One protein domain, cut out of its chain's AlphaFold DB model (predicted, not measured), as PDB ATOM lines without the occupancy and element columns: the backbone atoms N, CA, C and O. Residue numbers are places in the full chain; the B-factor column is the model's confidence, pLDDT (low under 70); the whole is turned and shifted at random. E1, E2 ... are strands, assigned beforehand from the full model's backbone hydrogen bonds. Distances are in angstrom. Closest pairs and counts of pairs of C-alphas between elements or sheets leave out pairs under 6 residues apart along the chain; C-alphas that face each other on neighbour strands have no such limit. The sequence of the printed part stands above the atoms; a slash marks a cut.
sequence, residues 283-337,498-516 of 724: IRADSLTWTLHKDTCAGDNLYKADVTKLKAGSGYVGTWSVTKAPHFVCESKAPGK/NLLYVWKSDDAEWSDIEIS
ATOM      1  N   ILE A 283     155.682 155.299 151.496       93.00
ATOM      2  CA  ILE A 283     157.120 155.520 151.726       93.00
ATOM      3  C   ILE A 283     157.706 156.411 150.628       93.00
ATOM      4  O   ILE A 283     157.225 156.395 149.496       93.00
ATOM      5  N   ARG A 284     158.828 157.075 150.917       93.38
ATOM      6  CA  ARG A 284     159.718 157.583 149.864       93.38
ATOM      7  C   ARG A 284     160.492 156.441 149.212       93.38
ATOM      8  O   ARG A 284     160.957 155.527 149.894       93.38
ATOM      9  N   ALA A 285     160.712 156.537 147.908       95.31
ATOM     10  CA  ALA A 285     161.464 155.570 147.124       95.31
ATOM     11  C   ALA A 285     162.929 155.449 147.579       95.31
ATOM     12  O   ALA A 285     163.505 154.368 147.465       95.31
ATOM     13  N   ASP A 286     163.533 156.491 148.159       94.62
ATOM     14  CA  ASP A 286     164.872 156.410 148.760       94.62
ATOM     15  C   ASP A 286     164.954 155.508 150.005       94.62
ATOM     16  O   ASP A 286     166.058 155.123 150.397       94.62
ATOM     17  N   SER A 287     163.821 155.052 150.555       94.75
ATOM     18  CA  SER A 287     163.769 153.955 151.535       94.75
ATOM     19  C   SER A 287     164.097 152.581 150.931       94.75
ATOM     20  O   SER A 287     164.357 151.639 151.679       94.75
ATOM     21  N   LEU A 288     164.123 152.452 149.599       96.06
ATOM     22  CA  LEU A 288     164.477 151.236 148.862       96.06
ATOM     23  C   LEU A 288     165.873 151.336 148.226       96.06
ATOM     24  O   LEU A 288     166.462 152.414 148.089       96.06
ATOM     25  N   THR A 289     166.431 150.188 147.836       96.06
ATOM     26  CA  THR A 289     167.724 150.115 147.134       96.06
ATOM     27  C   THR A 289     167.495 149.886 145.645       96.06
ATOM     28  O   THR A 289     167.197 148.773 145.217       96.06
ATOM     29  N   TRP A 290     167.632 150.958 144.864       96.12
ATOM     30  CA  TRP A 290     167.450 150.946 143.414       96.12
ATOM     31  C   TRP A 290     168.706 150.470 142.689       96.12
ATOM     32  O   TRP A 290     169.829 150.838 143.033       96.12
ATOM     33  N   THR A 291     168.500 149.666 141.652       95.25
ATOM     34  CA  THR A 291     169.545 149.156 140.759       95.25
ATOM     35  C   THR A 291     169.193 149.497 139.318       95.25
ATOM     36  O   THR A 291     168.033 149.380 138.925       95.25
ATOM     37  N   LEU A 292     170.174 149.940 138.528       92.94
ATOM     38  CA  LEU A 292     169.969 150.233 137.108       92.94
ATOM     39  C   LEU A 292     169.662 148.933 136.352       92.94
ATOM     40  O   LEU A 292     170.469 147.997 136.366       92.94
ATOM     41  N   HIS A 293     168.516 148.876 135.681       89.94
ATOM     42  CA  HIS A 293     168.146 147.769 134.814       89.94
ATOM     43  C   HIS A 293     168.546 148.101 133.376       89.94
ATOM     44  O   HIS A 293     167.858 148.830 132.671       89.94
ATOM     45  N   LYS A 294     169.694 147.564 132.955       75.62
ATOM     46  CA  LYS A 294     170.264 147.796 131.624       75.62
ATOM     47  C   LYS A 294     169.517 147.014 130.540       75.62
ATOM     48  O   LYS A 294     170.002 145.974 130.095       75.62
ATOM     49  N   ASP A 295     168.368 147.529 130.121       65.25
ATOM     50  CA  ASP A 295     167.749 147.186 128.840       65.25
ATOM     51  C   ASP A 295     168.246 148.164 127.760       65.25
ATOM     52  O   ASP A 295     168.268 149.378 127.960       65.25
ATOM     53  N   THR A 296     168.658 147.640 126.606       53.38
ATOM     54  CA  THR A 296     169.130 148.436 125.461       53.38
ATOM     55  C   THR A 296     168.061 149.339 124.842       53.38
ATOM     56  O   THR A 296     168.417 150.273 124.126       53.38
ATOM     57  N   CYS A 297     166.779 149.080 125.100       55.00
ATOM     58  CA  CYS A 297     165.664 149.890 124.612       55.00
ATOM     59  C   CYS A 297     165.298 151.053 125.551       55.00
ATOM     60  O   CYS A 297     164.651 151.994 125.105       55.00
ATOM     61  N   ALA A 298     165.705 151.003 126.827       55.31
ATOM     62  CA  ALA A 298     165.167 151.874 127.880       55.31
ATOM     63  C   ALA A 298     166.083 153.039 128.316       55.31
ATOM     64  O   ALA A 298     165.755 153.804 129.224       55.31
ATOM     65  N   GLY A 299     167.259 153.168 127.697       59.03
ATOM     66  CA  GLY A 299     168.280 154.133 128.115       59.03
ATOM     67  C   GLY A 299     168.812 153.884 129.535       59.03
ATOM     68  O   GLY A 299     168.604 152.829 130.133       59.03
ATOM     69  N   ASP A 300     169.519 154.868 130.090       71.19
ATOM     70  CA  ASP A 300     170.190 154.750 131.396       71.19
ATOM     71  C   ASP A 300     169.298 155.117 132.611       71.19
ATOM     72  O   ASP A 300     169.807 155.197 133.730       71.19
ATOM     73  N   ASN A 301     167.980 155.311 132.427       86.88
ATOM     74  CA  ASN A 301     167.049 155.786 133.475       86.88
ATOM     75  C   ASN A 301     165.961 154.770 133.905       86.88
ATOM     76  O   ASN A 301     165.090 155.103 134.718       86.88
ATOM     77  N   LEU A 302     166.018 153.520 133.429       92.62
ATOM     78  CA  LEU A 302     165.155 152.431 133.904       92.62
ATOM     79  C   LEU A 302     165.782 151.709 135.107       92.62
ATOM     80  O   LEU A 302     166.793 151.018 134.991       92.62
ATOM     81  N   TYR A 303     165.160 151.823 136.279       95.31
ATOM     82  CA  TYR A 303     165.645 151.221 137.524       95.31
ATOM     83  C   TYR A 303     164.685 150.170 138.066       95.31
ATOM     84  O   TYR A 303     163.497 150.177 137.756       95.31
ATOM     85  N   LYS A 304     165.191 149.296 138.940       96.50
ATOM     86  CA  LYS A 304     164.371 148.366 139.721       96.50
ATOM     87  C   LYS A 304     164.800 148.251 141.179       96.50
ATOM     88  O   LYS A 304     165.997 148.316 141.482       96.50
ATOM     89  N   ALA A 305     163.829 148.018 142.056       97.75
ATOM     90  CA  ALA A 305     164.025 147.755 143.476       97.75
ATOM     91  C   ALA A 305     163.161 146.583 143.961       97.75
ATOM     92  O   ALA A 305     162.059 146.350 143.471       97.75
ATOM     93  N   ASP A 306     163.676 145.868 144.958       97.06
ATOM     94  CA  ASP A 306     162.953 144.841 145.707       97.06
ATOM     95  C   ASP A 306     162.152 145.512 146.826       97.06
ATOM     96  O   ASP A 306     162.726 146.013 147.798       97.06
ATOM     97  N   VAL A 307     160.824 145.544 146.682       95.44
ATOM     98  CA  VAL A 307     159.938 146.278 147.603       95.44
ATOM     99  C   VAL A 307     159.841 145.629 148.985       95.44
ATOM    100  O   VAL A 307     159.397 146.281 149.928       95.44
ATOM    101  N   THR A 308     160.303 144.383 149.146       93.75
ATOM    102  CA  THR A 308     160.348 143.700 150.451       93.75
ATOM    103  C   THR A 308     161.522 144.168 151.318       93.75
ATOM    104  O   THR A 308     161.537 143.922 152.524       93.75
ATOM    105  N   LYS A 309     162.512 144.859 150.728       92.56
ATOM    106  CA  LYS A 309     163.784 145.227 151.372       92.56
ATOM    107  C   LYS A 309     163.894 146.732 151.631       92.56
ATOM    108  O   LYS A 309     164.709 147.429 151.022       92.56
ATOM    109  N   LEU A 310     163.099 147.219 152.587       91.38
ATOM    110  CA  LEU A 310     163.288 148.552 153.168       91.38
ATOM    111  C   LEU A 310     164.672 148.679 153.824       91.38
ATOM    112  O   LEU A 310     165.150 147.764 154.498       91.38
ATOM    113  N   LYS A 311     165.292 149.852 153.686       91.44
ATOM    114  CA  LYS A 311     166.468 150.248 154.467       91.44
ATOM    115  C   LYS A 311     166.090 150.433 155.938       91.44
ATOM    116  O   LYS A 311     165.009 150.928 156.259       91.44
ATOM    117  N   ALA A 312     167.011 150.089 156.837       84.56
ATOM    118  CA  ALA A 312     166.871 150.406 158.254       84.56
ATOM    119  C   ALA A 312     166.771 151.929 158.454       84.56
ATOM    120  O   ALA A 312     167.516 152.684 157.833       84.56
ATOM    121  N   GLY A 313     165.858 152.375 159.322       74.38
ATOM    122  CA  GLY A 313     165.636 153.803 159.583       74.38
ATOM    123  C   GLY A 313     164.745 154.531 158.567       74.38
ATOM    124  O   GLY A 313     164.734 155.755 158.568       74.38
ATOM    125  N   SER A 314     163.968 153.821 157.739       71.00
ATOM    126  CA  SER A 314     163.033 154.400 156.751       71.00
ATOM    127  C   SER A 314     161.901 155.279 157.321       71.00
ATOM    128  O   SER A 314     161.147 155.872 156.555       71.00
ATOM    129  N   GLY A 315     161.739 155.351 158.648       67.81
ATOM    130  CA  GLY A 315     160.749 156.210 159.317       67.81
ATOM    131  C   GLY A 315     159.280 155.814 159.108       67.81
ATOM    132  O   GLY A 315     158.387 156.546 159.526       67.81
ATOM    133  N   TYR A 316     159.009 154.681 158.459       74.62
ATOM    134  CA  TYR A 316     157.650 154.215 158.200       74.62
ATOM    135  C   TYR A 316     157.014 153.582 159.449       74.62
ATOM    136  O   TYR A 316     157.647 152.788 160.147       74.62
ATOM    137  N   VAL A 317     155.749 153.922 159.713       72.50
ATOM    138  CA  VAL A 317     154.993 153.504 160.902       72.50
ATOM    139  C   VAL A 317     153.877 152.538 160.495       72.50
ATOM    140  O   VAL A 317     153.005 152.890 159.707       72.50
ATOM    141  N   GLY A 318     153.882 151.331 161.069       80.81
ATOM    142  CA  GLY A 318     152.913 150.267 160.773       80.81
ATOM    143  C   GLY A 318     153.461 149.190 159.831       80.81
ATOM    144  O   GLY A 318     154.667 149.097 159.606       80.81
ATOM    145  N   THR A 319     152.577 148.350 159.287       88.25
ATOM    146  CA  THR A 319     152.967 147.272 158.361       88.25
ATOM    147  C   THR A 319     153.271 147.833 156.973       88.25
ATOM    148  O   THR A 319     152.468 148.582 156.411       88.25
ATOM    149  N   TRP A 320     154.421 147.479 156.401       90.88
ATOM    150  CA  TRP A 320     154.739 147.750 154.997       90.88
ATOM    151  C   TRP A 320     154.461 146.506 154.153       90.88
ATOM    152  O   TRP A 320     154.834 145.401 154.550       90.88
ATOM    153  N   SER A 321     153.811 146.685 153.005       91.56
ATOM    154  CA  SER A 321     153.527 145.622 152.045       91.56
ATOM    155  C   SER A 321     153.315 146.219 150.653       91.56
ATOM    156  O   SER A 321     152.712 147.283 150.522       91.56
ATOM    157  N   VAL A 322     153.811 145.525 149.629       93.31
ATOM    158  CA  VAL A 322     153.456 145.707 148.215       93.31
ATOM    159  C   VAL A 322     153.519 144.314 147.582       93.31
ATOM    160  O   VAL A 322     154.604 143.756 147.430       93.31
ATOM    161  N   THR A 323     152.354 143.746 147.277       92.50
ATOM    162  CA  THR A 323     152.150 142.399 146.700       92.50
ATOM    163  C   THR A 323     151.433 142.430 145.349       92.50
ATOM    164  O   THR A 323     151.601 141.518 144.546       92.50
ATOM    165  N   LYS A 324     150.683 143.506 145.086       91.44
ATOM    166  CA  LYS A 324     150.154 143.926 143.777       91.44
ATOM    167  C   LYS A 324     150.885 145.186 143.305       91.44
ATOM    168  O   LYS A 324     151.561 145.848 144.095       91.44
ATOM    169  N   ALA A 325     150.702 145.569 142.042       91.38
ATOM    170  CA  ALA A 325     151.171 146.864 141.543       91.38
ATOM    171  C   ALA A 325     150.691 148.034 142.449       91.38
ATOM    172  O   ALA A 325     149.492 148.119 142.734       91.38
ATOM    173  N   PRO A 326     151.576 148.948 142.906       93.25
ATOM    174  CA  PRO A 326     151.166 150.099 143.715       93.25
ATOM    175  C   PRO A 326     150.193 151.010 142.959       93.25
ATOM    176  O   PRO A 326     150.471 151.376 141.820       93.25
ATOM    177  N   HIS A 327     149.098 151.437 143.596       89.44
ATOM    178  CA  HIS A 327     148.144 152.397 143.006       89.44
ATOM    179  C   HIS A 327     148.776 153.775 142.744       89.44
ATOM    180  O   HIS A 327     148.421 154.466 141.785       89.44
ATOM    181  N   PHE A 328     149.731 154.174 143.592       93.00
ATOM    182  CA  PHE A 328     150.435 155.451 143.497       93.00
ATOM    183  C   PHE A 328     151.945 155.252 143.573       93.00
ATOM    184  O   PHE A 328     152.491 154.860 144.604       93.00
ATOM    185  N   VAL A 329     152.608 155.607 142.476       95.81
ATOM    186  CA  VAL A 329     154.013 156.011 142.433       95.81
ATOM    187  C   VAL A 329     153.988 157.470 141.960       95.81
ATOM    188  O   VAL A 329     153.415 157.757 140.911       95.81
ATOM    189  N   CYS A 330     154.483 158.419 142.754       95.12
ATOM    190  CA  CYS A 330     154.182 159.850 142.570       95.12
ATOM    191  C   CYS A 330     155.357 160.757 142.950       95.12
ATOM    192  O   CYS A 330     155.850 160.676 144.069       95.12
ATOM    193  N   GLU A 331     155.748 161.693 142.084       94.62
ATOM    194  CA  GLU A 331     156.630 162.801 142.482       94.62
ATOM    195  C   GLU A 331     155.866 163.743 143.418       94.62
ATOM    196  O   GLU A 331     154.781 164.197 143.064       94.62
ATOM    197  N   SER A 332     156.416 164.045 144.592       91.81
ATOM    198  CA  SER A 332     155.763 164.773 145.681       91.81
ATOM    199  C   SER A 332     156.684 165.838 146.283       91.81
ATOM    200  O   SER A 332     156.995 165.828 147.474       91.81
ATOM    201  N   LYS A 333     157.091 166.814 145.460       86.00
ATOM    202  CA  LYS A 333     157.975 167.939 145.845       86.00
ATOM    203  C   LYS A 333     157.336 168.944 146.839       86.00
ATOM    204  O   LYS A 333     157.949 169.953 147.179       86.00
ATOM    205  N   ALA A 334     156.115 168.681 147.320       87.94
ATOM    206  CA  ALA A 334     155.431 169.391 148.407       87.94
ATOM    207  C   ALA A 334     154.576 168.403 149.242       87.94
ATOM    208  O   ALA A 334     154.209 167.351 148.712       87.94
ATOM    209  N   PRO A 335     154.229 168.706 150.514       89.12
ATOM    210  CA  PRO A 335     153.544 167.767 151.410       89.12
ATOM    211  C   PRO A 335     152.272 167.142 150.820       89.12
ATOM    212  O   PRO A 335     151.286 167.831 150.563       89.12
ATOM    213  N   GLY A 336     152.308 165.823 150.598       87.25
ATOM    214  CA  GLY A 336     151.194 165.019 150.076       87.25
ATOM    215  C   GLY A 336     150.775 165.305 148.629       87.25
ATOM    216  O   GLY A 336     149.873 164.645 148.127       87.25
ATOM    217  N   LYS A 337     151.384 166.268 147.930       92.19
ATOM    218  CA  LYS A 337     150.934 166.683 146.597       92.19
ATOM    219  C   LYS A 337     151.673 165.916 145.506       92.19
ATOM    220  O   LYS A 337     152.808 166.266 145.193       92.19
ATOM    221  N   ASN A 498     158.445 140.372 143.365       95.94
ATOM    222  CA  ASN A 498     158.283 141.601 144.151       95.94
ATOM    223  C   ASN A 498     159.276 142.707 143.731       95.94
ATOM    224  O   ASN A 498     159.807 143.455 144.559       95.94
ATOM    225  N   LEU A 499     159.541 142.802 142.424       97.06
ATOM    226  CA  LEU A 499     160.391 143.836 141.838       97.06
ATOM    227  C   LEU A 499     159.535 144.948 141.223       97.06
ATOM    228  O   LEU A 499     158.810 144.729 140.254       97.06
ATOM    229  N   LEU A 500     159.680 146.161 141.756       97.81
ATOM    230  CA  LEU A 500     159.134 147.378 141.162       97.81
ATOM    231  C   LEU A 500     160.167 147.967 140.198       97.81
ATOM    232  O   LEU A 500     161.273 148.316 140.612       97.81
ATOM    233  N   TYR A 501     159.796 148.073 138.926       96.88
ATOM    234  CA  TYR A 501     160.549 148.723 137.858       96.88
ATOM    235  C   TYR A 501     159.971 150.125 137.631       96.88
ATOM    236  O   TYR A 501     158.758 150.273 137.517       96.88
ATOM    237  N   VAL A 502     160.821 151.149 137.553       96.25
ATOM    238  CA  VAL A 502     160.422 152.551 137.345       96.25
ATOM    239  C   VAL A 502     161.333 153.173 136.295       96.25
ATOM    240  O   VAL A 502     162.557 153.173 136.462       96.25
ATOM    241  N   TRP A 503     160.746 153.749 135.245       94.12
ATOM    242  CA  TRP A 503     161.467 154.637 134.337       94.12
ATOM    243  C   TRP A 503     161.446 156.043 134.928       94.12
ATOM    244  O   TRP A 503     160.531 156.839 134.701       94.12
ATOM    245  N   LYS A 504     162.459 156.314 135.749       93.00
ATOM    246  CA  LYS A 504     162.593 157.533 136.549       93.00
ATOM    247  C   LYS A 504     162.680 158.762 135.634       93.00
ATOM    248  O   LYS A 504     163.479 158.772 134.703       93.00
ATOM    249  N   SER A 505     161.928 159.818 135.946       90.31
ATOM    250  CA  SER A 505     162.116 161.134 135.324       90.31
ATOM    251  C   SER A 505     163.530 161.662 135.571       90.31
ATOM    252  O   SER A 505     164.014 161.634 136.706       90.31
ATOM    253  N   ASP A 506     164.168 162.224 134.548       87.25
ATOM    254  CA  ASP A 506     165.501 162.832 134.639       87.25
ATOM    255  C   ASP A 506     165.601 163.857 135.792       87.25
ATOM    256  O   ASP A 506     166.569 163.836 136.550       87.25
ATOM    257  N   ASP A 507     164.562 164.682 135.988       89.19
ATOM    258  CA  ASP A 507     164.489 165.774 136.976       89.19
ATOM    259  C   ASP A 507     163.951 165.380 138.372       89.19
ATOM    260  O   ASP A 507     163.754 166.244 139.237       89.19
ATOM    261  N   ALA A 508     163.657 164.100 138.600       91.50
ATOM    262  CA  ALA A 508     163.239 163.591 139.906       91.50
ATOM    263  C   ALA A 508     164.436 163.143 140.755       91.50
ATOM    264  O   ALA A 508     165.444 162.685 140.223       91.50
ATOM    265  N   GLU A 509     164.282 163.166 142.074       93.81
ATOM    266  CA  GLU A 509     165.161 162.458 143.009       93.81
ATOM    267  C   GLU A 509     164.402 161.322 143.698       93.81
ATOM    268  O   GLU A 509     163.180 161.374 143.844       93.81
ATOM    269  N   TRP A 510     165.106 160.289 144.173       94.88
ATOM    270  CA  TRP A 510     164.458 159.197 144.923       94.88
ATOM    271  C   TRP A 510     163.851 159.669 146.256       94.88
ATOM    272  O   TRP A 510     162.956 159.016 146.792       94.88
ATOM    273  N   SER A 511     164.310 160.812 146.774       92.94
ATOM    274  CA  SER A 511     163.718 161.526 147.909       92.94
ATOM    275  C   SER A 511     162.321 162.079 147.631       92.94
ATOM    276  O   SER A 511     161.567 162.338 148.570       92.94
ATOM    277  N   ASP A 512     162.002 162.285 146.356       93.19
ATOM    278  CA  ASP A 512     160.833 163.030 145.908       93.19
ATOM    279  C   ASP A 512     159.735 162.092 145.398       93.19
ATOM    280  O   ASP A 512     158.630 162.551 145.143       93.19
ATOM    281  N   ILE A 513     160.016 160.797 145.227       95.69
ATOM    282  CA  ILE A 513     159.053 159.808 144.730       95.69
ATOM    283  C   ILE A 513     158.418 159.081 145.918       95.69
ATOM    284  O   ILE A 513     159.103 158.401 146.674       95.69
ATOM    285  N   GLU A 514     157.104 159.196 146.065       95.75
ATOM    286  CA  GLU A 514     156.272 158.485 147.038       95.75
ATOM    287  C   GLU A 514     155.689 157.201 146.423       95.75
ATOM    288  O   GLU A 514     155.310 157.193 145.250       95.75
ATOM    289  N   ILE A 515     155.604 156.122 147.210       95.69
ATOM    290  CA  ILE A 515     155.091 154.800 146.811       95.69
ATOM    291  C   ILE A 515     154.055 154.324 147.843       95.69
ATOM    292  O   ILE A 515     154.380 154.180 149.024       95.69
ATOM    293  N   SER A 516     152.818 154.071 147.409       94.19
ATOM    294  CA  SER A 516     151.720 153.580 148.263       94.19
ATOM    295  C   SER A 516     151.881 152.110 148.671       94.19
ATOM    296  O   SER A 516     152.238 151.280 147.835       94.19
TER     297      SER A 516
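What this domain is: This is residues 283 to 337 and 498 to 516 of the 724 residues of an uncharacterized protein of Vitrella brassicaformis (strain CCMP3155) (UniProt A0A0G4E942). With little regular structure, the domain is two small separate ribbons, each of two antiparallel strands, E1 with E3 and E2 with E4, joined by a long loop from E1 to E2 and a short link from E3 to E4. The loops around Thr 296 and Gly 318 lie at opposite ends of the longest axis. Of 74 printed residues, 17 are in named strands, E1 to E4 along the chain, with no named helix: all strand. It is compact, radius of gyration of the C-alphas 12.4 A, spanning 39 by 27 by 23 A.

How they stand to each other: Residues 283 to 284 pair antiparallel with residues 514 to 515 of E4, residues 513 to 516. E1, residues 302 to 306, is antiparallel to E3, residues 499 to 503, at 157 degrees; N 303 and O 502 are within hydrogen-bond range, 2.9 A. E2, residues 329 to 331, is antiparallel to E4 at 149 degrees, with N 514 and O 330 at 2.8 A. E1 and E4 are apart.

Where its parts are: E1 runs 14.2 A from C-alpha 302 at (165.155, 152.431, 133.904), E2 7.3 A, E3 13.2 A, and E4 10.2 A to C-alpha 516 at (151.720, 153.580, 148.263).

The domain as a whole: C-alphas 296 and 318, the farthest apart, are 38.9 A apart. Residues 338 to 497 are cut out; C-alphas 337 and 498 are 26.3 A apart. The link E1 to E2 is long. Residues 295 to 299 and 315 have pLDDT under 70.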